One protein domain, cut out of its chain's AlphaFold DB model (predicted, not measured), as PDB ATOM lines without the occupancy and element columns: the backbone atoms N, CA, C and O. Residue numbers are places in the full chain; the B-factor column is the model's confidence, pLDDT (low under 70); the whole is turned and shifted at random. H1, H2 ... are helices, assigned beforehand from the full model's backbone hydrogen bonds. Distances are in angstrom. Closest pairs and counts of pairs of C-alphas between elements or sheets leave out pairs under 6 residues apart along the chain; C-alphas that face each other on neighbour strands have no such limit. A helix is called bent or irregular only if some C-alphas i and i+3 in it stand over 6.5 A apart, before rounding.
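Overview. This is residues 92 to 137 of the 170 residues of the protein "Duf1752 domain containing protein" of Colletotrichum fructicola (strain Nara gc5) (UniProt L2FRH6). One long helix, H2, makes nearly the whole length of a rod, and a short helix, H1, folds back over its first end. H1 comes first along the printed part, a tight turn follows, and H2 then runs the other way, with a kink of 29 degrees near residue 117 and a short tail beyond it. The printed part has 46 residues with two named helices, H1 then H2, and no named strand; the class is all helix. It is extended, with a radius of gyration of the C-alphas of 17.5 A, and its C-alphas span 51 by 17 by 12 A.

Arrangement. H1, residues 92 to 98, and H2, residues 101 to 132, are joined by a tight link of 2 residues. They are close but not clearly touching, with 1 pair of C-alphas within 8 A: those of Leu 95 and Arg 104, their closest, are 6.0 A apart. Their lines stand at a shallow tilt of 19 degrees, and they run opposite ways. Residues 109 to 137, of which 109 to 132 belong to H2, stand free. In H1 every O i to N i+4 pair is within hydrogen-bond range; in H2, 23 of 28 are.

Along the chain. H1 begins at C-alpha 92, at (-48.997, -47.074, 0.944), and is only just irregular: C-alphas 95 and 98 are 6.6 A apart. H2 measures 45.7 A from C-alpha 101, at (-41.067, -56.823, -4.975), to C-alpha 132, at (-46.297, -13.979, -20.129). It is neither bent nor irregular, but only just: C-alphas 114 and 117 are 6.2 A apart.

Size, cuts and confidence. The two C-alphas farthest apart, those of Pro 100 and Asn 135, are 51.4 A apart. The printed part has no cut. The mean pLDDT of the printed part is 79.2, and residue 125 and residues 127 to 137 are under 70.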
ATOM      1  N   ARG A  92     -50.426 -47.327   0.682       91.44
ATOM      2  CA  ARG A  92     -48.997 -47.074   0.944       91.44
ATOM      3  C   ARG A  92     -48.331 -48.263   1.627       91.44
ATOM      4  O   ARG A  92     -47.247 -48.637   1.198       91.44
ATOM      5  N   ASN A  93     -48.986 -48.867   2.614       88.50
ATOM      6  CA  ASN A  93     -48.474 -50.043   3.317       88.50
ATOM      7  C   ASN A  93     -48.329 -51.234   2.364       88.50
ATOM      8  O   ASN A  93     -47.262 -51.841   2.301       88.50
ATOM      9  N   MET A  94     -49.327 -51.466   1.508       89.88
ATOM     10  CA  MET A  94     -49.240 -52.477   0.455       89.88
ATOM     11  C   MET A  94     -48.026 -52.268  -0.457       89.88
ATOM     12  O   MET A  94     -47.260 -53.195  -0.721       89.88
ATOM     13  N   LEU A  95     -47.807 -51.031  -0.911       84.69
ATOM     14  CA  LEU A  95     -46.650 -50.695  -1.737       84.69
ATOM     15  C   LEU A  95     -45.322 -50.762  -0.981       84.69
ATOM     16  O   LEU A  95     -44.306 -50.897  -1.645       84.69
ATOM     17  N   ALA A  96     -45.288 -50.659   0.344       76.56
ATOM     18  CA  ALA A  96     -44.047 -50.669   1.113       76.56
ATOM     19  C   ALA A  96     -43.628 -52.086   1.528       76.56
ATOM     20  O   ALA A  96     -42.452 -52.425   1.410       76.56
ATOM     21  N   THR A  97     -44.574 -52.916   1.976       80.19
ATOM     22  CA  THR A  97     -44.249 -54.161   2.691       80.19
ATOM     23  C   THR A  97     -45.054 -55.382   2.260       80.19
ATOM     24  O   THR A  97     -44.517 -56.480   2.323       80.19
ATOM     25  N   GLU A  98     -46.302 -55.235   1.802       81.62
ATOM     26  CA  GLU A  98     -47.185 -56.402   1.586       81.62
ATOM     27  C   GLU A  98     -47.123 -56.960   0.156       81.62
ATOM     28  O   GLU A  98     -47.250 -58.165  -0.049       81.62
ATOM     29  N   LEU A  99     -46.911 -56.109  -0.854       88.56
ATOM     30  CA  LEU A  99     -46.818 -56.568  -2.241       88.56
ATOM     31  C   LEU A  99     -45.452 -57.210  -2.544       88.56
ATOM     32  O   LEU A  99     -44.426 -56.693  -2.089       88.56
ATOM     33  N   PRO A 100     -45.404 -58.262  -3.389       90.25
ATOM     34  CA  PRO A 100     -44.155 -58.808  -3.908       90.25
ATOM     35  C   PRO A 100     -43.310 -57.734  -4.593       90.25
ATOM     36  O   PRO A 100     -43.831 -56.844  -5.271       90.25
ATOM     37  N   GLU A 101     -41.991 -57.835  -4.462       86.69
ATOM     38  CA  GLU A 101     -41.067 -56.823  -4.975       86.69
ATOM     39  C   GLU A 101     -41.201 -56.598  -6.492       86.69
ATOM     40  O   GLU A 101     -41.209 -55.453  -6.950       86.69
ATOM     41  N   SER A 102     -41.374 -57.670  -7.273       88.50
ATOM     42  CA  SER A 102     -41.576 -57.590  -8.727       88.50
ATOM     43  C   SER A 102     -42.848 -56.818  -9.094       88.50
ATOM     44  O   SER A 102     -42.819 -55.952  -9.970       88.50
ATOM     45  N   LEU A 103     -43.949 -57.068  -8.377       90.25
ATOM     46  CA  LEU A 103     -45.229 -56.387  -8.574       90.25
ATOM     47  C   LEU A 103     -45.146 -54.906  -8.176       90.25
ATOM     48  O   LEU A 103     -45.662 -54.042  -8.887       90.25
ATOM     49  N   ARG A 104     -44.441 -54.596  -7.080       91.50
ATOM     50  CA  ARG A 104     -44.179 -53.219  -6.631       91.50
ATOM     51  C   ARG A 104     -43.428 -52.414  -7.693       91.50
ATOM     52  O   ARG A 104     -43.856 -51.308  -8.023       91.50
ATOM     53  N   ARG A 105     -42.334 -52.966  -8.235       89.56
ATOM     54  CA  ARG A 105     -41.537 -52.315  -9.290       89.56
ATOM     55  C   ARG A 105     -42.381 -52.058 -10.541       89.56
ATOM     56  O   ARG A 105     -42.379 -50.937 -11.040       89.56
ATOM     57  N   ASN A 106     -43.154 -53.050 -10.993       92.06
ATOM     58  CA  ASN A 106     -43.998 -52.923 -12.185       92.06
ATOM     59  C   ASN A 106     -45.051 -51.800 -12.042       92.06
ATOM     60  O   ASN A 106     -45.079 -50.868 -12.844       92.06
ATOM     61  N   LEU A 107     -45.833 -51.794 -10.955       91.94
ATOM     62  CA  LEU A 107     -46.855 -50.761 -10.721       91.94
ATOM     63  C   LEU A 107     -46.278 -49.339 -10.647       91.94
ATOM     64  O   LEU A 107     -46.935 -48.381 -11.067       91.94
ATOM     65  N   LEU A 108     -45.082 -49.175 -10.073       90.44
ATOM     66  CA  LEU A 108     -44.402 -47.879 -10.018       90.44
ATOM     67  C   LEU A 108     -43.950 -47.425 -11.410       90.44
ATOM     68  O   LEU A 108     -44.196 -46.272 -11.765       90.44
ATOM     69  N   LEU A 109     -43.367 -48.329 -12.202       94.19
ATOM     70  CA  LEU A 109     -42.936 -48.045 -13.572       94.19
ATOM     71  C   LEU A 109     -44.116 -47.669 -14.473       94.19
ATOM     72  O   LEU A 109     -44.062 -46.640 -15.145       94.19
ATOM     73  N   GLU A 110     -45.220 -48.418 -14.427       92.19
ATOM     74  CA  GLU A 110     -46.423 -48.076 -15.193       92.19
ATOM     75  C   GLU A 110     -46.965 -46.690 -14.827       92.19
ATOM     76  O   GLU A 110     -47.381 -45.916 -15.691       92.19
ATOM     77  N   ARG A 111     -46.982 -46.359 -13.529       90.81
ATOM     78  CA  ARG A 111     -47.425 -45.038 -13.064       90.81
ATOM     79  C   ARG A 111     -46.484 -43.942 -13.530       90.81
ATOM     80  O   ARG A 111     -46.963 -42.882 -13.929       90.81
ATOM     81  N   GLN A 112     -45.176 -44.172 -13.486       87.69
ATOM     82  CA  GLN A 112     -44.184 -43.235 -14.001       87.69
ATOM     83  C   GLN A 112     -44.381 -43.000 -15.504       87.69
ATOM     84  O   GLN A 112     -44.464 -41.849 -15.925       87.69
ATOM     85  N   GLN A 113     -44.563 -44.061 -16.292       87.56
ATOM     86  CA  GLN A 113     -44.838 -43.960 -17.727       87.56
ATOM     87  C   GLN A 113     -46.122 -43.162 -18.003       87.56
ATOM     88  O   GLN A 113     -46.103 -42.202 -18.771       87.56
ATOM     89  N   LYS A 114     -47.227 -43.492 -17.323       87.88
ATOM     90  CA  LYS A 114     -48.535 -42.837 -17.514       87.88
ATOM     91  C   LYS A 114     -48.549 -41.379 -17.024       87.88
ATOM     92  O   LYS A 114     -49.217 -40.532 -17.609       87.88
ATOM     93  N   SER A 115     -47.808 -41.067 -15.960       80.50
ATOM     94  CA  SER A 115     -47.690 -39.695 -15.434       80.50
ATOM     95  C   SER A 115     -46.720 -38.822 -16.228       80.50
ATOM     96  O   SER A 115     -46.887 -37.603 -16.225       80.50
ATOM     97  N   SER A 116     -45.757 -39.408 -16.947       74.56
ATOM     98  CA  SER A 116     -44.808 -38.675 -17.796       74.56
ATOM     99  C   SER A 116     -45.523 -37.785 -18.819       74.56
ATOM    100  O   SER A 116     -45.261 -36.584 -18.896       74.56
ATOM    101  N   THR A 117     -46.517 -38.331 -19.523       74.94
ATOM    102  CA  THR A 117     -47.285 -37.598 -20.540       74.94
ATOM    103  C   THR A 117     -48.148 -36.495 -19.927       74.94
ATOM    104  O   THR A 117     -48.170 -35.374 -20.431       74.94
ATOM    105  N   ALA A 118     -48.816 -36.767 -18.801       73.94
ATOM    106  CA  ALA A 118     -49.633 -35.773 -18.102       73.94
ATOM    107  C   ALA A 118     -48.783 -34.606 -17.568       73.94
ATOM    108  O   ALA A 118     -49.144 -33.441 -17.740       73.94
ATOM    109  N   ASN A 119     -47.617 -34.909 -16.994       71.88
ATOM    110  CA  ASN A 119     -46.669 -33.906 -16.513       71.88
ATOM    111  C   ASN A 119     -46.068 -33.092 -17.667       71.88
ATOM    112  O   ASN A 119     -45.882 -31.888 -17.519       71.88
ATOM    113  N   ALA A 120     -45.801 -33.709 -18.821       71.50
ATOM    114  CA  ALA A 120     -45.360 -32.990 -20.015       71.50
ATOM    115  C   ALA A 120     -46.443 -32.031 -20.534       71.50
ATOM    116  O   ALA A 120     -46.136 -30.890 -20.871       71.50
ATOM    117  N   VAL A 121     -47.711 -32.452 -20.552       75.50
ATOM    118  CA  VAL A 121     -48.835 -31.589 -20.950       75.50
ATOM    119  C   VAL A 121     -49.007 -30.421 -19.981       75.50
ATOM    120  O   VAL A 121     -49.148 -29.287 -20.431       75.50
ATOM    121  N   LEU A 122     -48.958 -30.664 -18.669       76.19
ATOM    122  CA  LEU A 122     -49.032 -29.597 -17.668       76.19
ATOM    123  C   LEU A 122     -47.853 -28.627 -17.815       76.19
ATOM    124  O   LEU A 122     -48.078 -27.429 -17.952       76.19
ATOM    125  N   LYS A 123     -46.612 -29.120 -17.910       79.62
ATOM    126  CA  LYS A 123     -45.434 -28.267 -18.152       79.62
ATOM    127  C   LYS A 123     -45.562 -27.438 -19.436       79.62
ATOM    128  O   LYS A 123     -45.242 -26.257 -19.419       79.62
ATOM    129  N   ARG A 124     -46.088 -28.012 -20.527       71.75
ATOM    130  CA  ARG A 124     -46.358 -27.278 -21.781       71.75
ATOM    131  C   ARG A 124     -47.407 -26.178 -21.602       71.75
ATOM    132  O   ARG A 124     -47.254 -25.113 -22.186       71.75
ATOM    133  N   ARG A 125     -48.453 -26.420 -20.804       69.88
ATOM    134  CA  ARG A 125     -49.506 -25.429 -20.509       69.88
ATOM    135  C   ARG A 125     -49.014 -24.301 -19.608       69.88
ATOM    136  O   ARG A 125     -49.437 -23.166 -19.778       69.88
ATOM    137  N   HIS A 126     -48.141 -24.613 -18.658       70.62
ATOM    138  CA  HIS A 126     -47.637 -23.625 -17.711       70.62
ATOM    139  C   HIS A 126     -46.462 -22.824 -18.270       70.62
ATOM    140  O   HIS A 126     -46.329 -21.666 -17.909       70.62
ATOM    141  N   TYR A 127     -45.702 -23.347 -19.239       68.94
ATOM    142  CA  TYR A 127     -44.616 -22.587 -19.861       68.94
ATOM    143  C   TYR A 127     -45.108 -21.327 -20.589       68.94
ATOM    144  O   TYR A 127     -44.573 -20.252 -20.352       68.94
ATOM    145  N   SER A 128     -46.153 -21.414 -21.424       61.78
ATOM    146  CA  SER A 128     -46.658 -20.243 -22.164       61.78
ATOM    147  C   SER A 128     -47.286 -19.176 -21.261       61.78
ATOM    148  O   SER A 128     -47.216 -17.990 -21.570       61.78
ATOM    149  N   HIS A 129     -47.884 -19.580 -20.140       63.69
ATOM    150  CA  HIS A 129     -48.486 -18.654 -19.183       63.69
ATOM    151  C   HIS A 129     -47.445 -18.057 -18.218       63.69
ATOM    152  O   HIS A 129     -47.564 -16.900 -17.821       63.69
ATOM    153  N   GLU A 130     -46.418 -18.818 -17.835       63.88
ATOM    154  CA  GLU A 130     -45.344 -18.340 -16.954       63.88
ATOM    155  C   GLU A 130     -44.424 -17.340 -17.665       63.88
ATOM    156  O   GLU A 130     -44.018 -16.359 -17.046       63.88
ATOM    157  N   VAL A 131     -44.170 -17.504 -18.973       64.12
ATOM    158  CA  VAL A 131     -43.400 -16.509 -19.750       64.12
ATOM    159  C   VAL A 131     -44.153 -15.194 -19.983       64.12
ATOM    160  O   VAL A 131     -43.512 -14.172 -20.199       64.12
ATOM    161  N   ALA A 132     -45.490 -15.190 -19.937       66.19
ATOM    162  CA  ALA A 132     -46.297 -13.979 -20.129       66.19
ATOM    163  C   ALA A 132     -46.307 -13.059 -18.893       66.19
ATOM    164  O   ALA A 132     -46.492 -11.854 -19.025       66.19
ATOM    165  N   ASN A 133     -46.079 -13.624 -17.704       68.00
ATOM    166  CA  ASN A 133     -46.023 -12.891 -16.434       68.00
ATOM    167  C   ASN A 133     -44.584 -12.557 -15.999       68.00
ATOM    168  O   ASN A 133     -44.369 -12.045 -14.898       68.00
ATOM    169  N   LEU A 134     -43.589 -12.875 -16.829       69.38
ATOM    170  CA  LEU A 134     -42.189 -12.605 -16.540       69.38
ATOM    171  C   LEU A 134     -41.886 -11.134 -16.867       69.38
ATOM    172  O   LEU A 134     -41.726 -10.764 -18.024       69.38
ATOM    173  N   ASN A 135     -41.774 -10.290 -15.837       68.31
ATOM    174  CA  ASN A 135     -41.347  -8.889 -15.992       68.31
ATOM    175  C   ASN A 135     -39.881  -8.756 -16.456       68.31
ATOM    176  O   ASN A 135     -39.442  -7.670 -16.824       68.31
ATOM    177  N   GLN A 136     -39.123  -9.855 -16.436       66.94
ATOM    178  CA  GLN A 136     -37.779  -9.946 -16.982       66.94
ATOM    179  C   GLN A 136     -37.623 -11.294 -17.681       66.94
ATOM    180  O   GLN A 136     -37.628 -12.342 -17.040       66.94
ATOM    181  N   TYR A 137     -37.485 -11.259 -19.005       60.00
ATOM    182  CA  TYR A 137     -37.099 -12.432 -19.781       60.00
ATOM    183  C   TYR A 137     -35.708 -12.892 -19.332       60.00
ATOM    184  O   TYR A 137     -34.870 -12.030 -19.056       60.00
TER     185      TYR A 137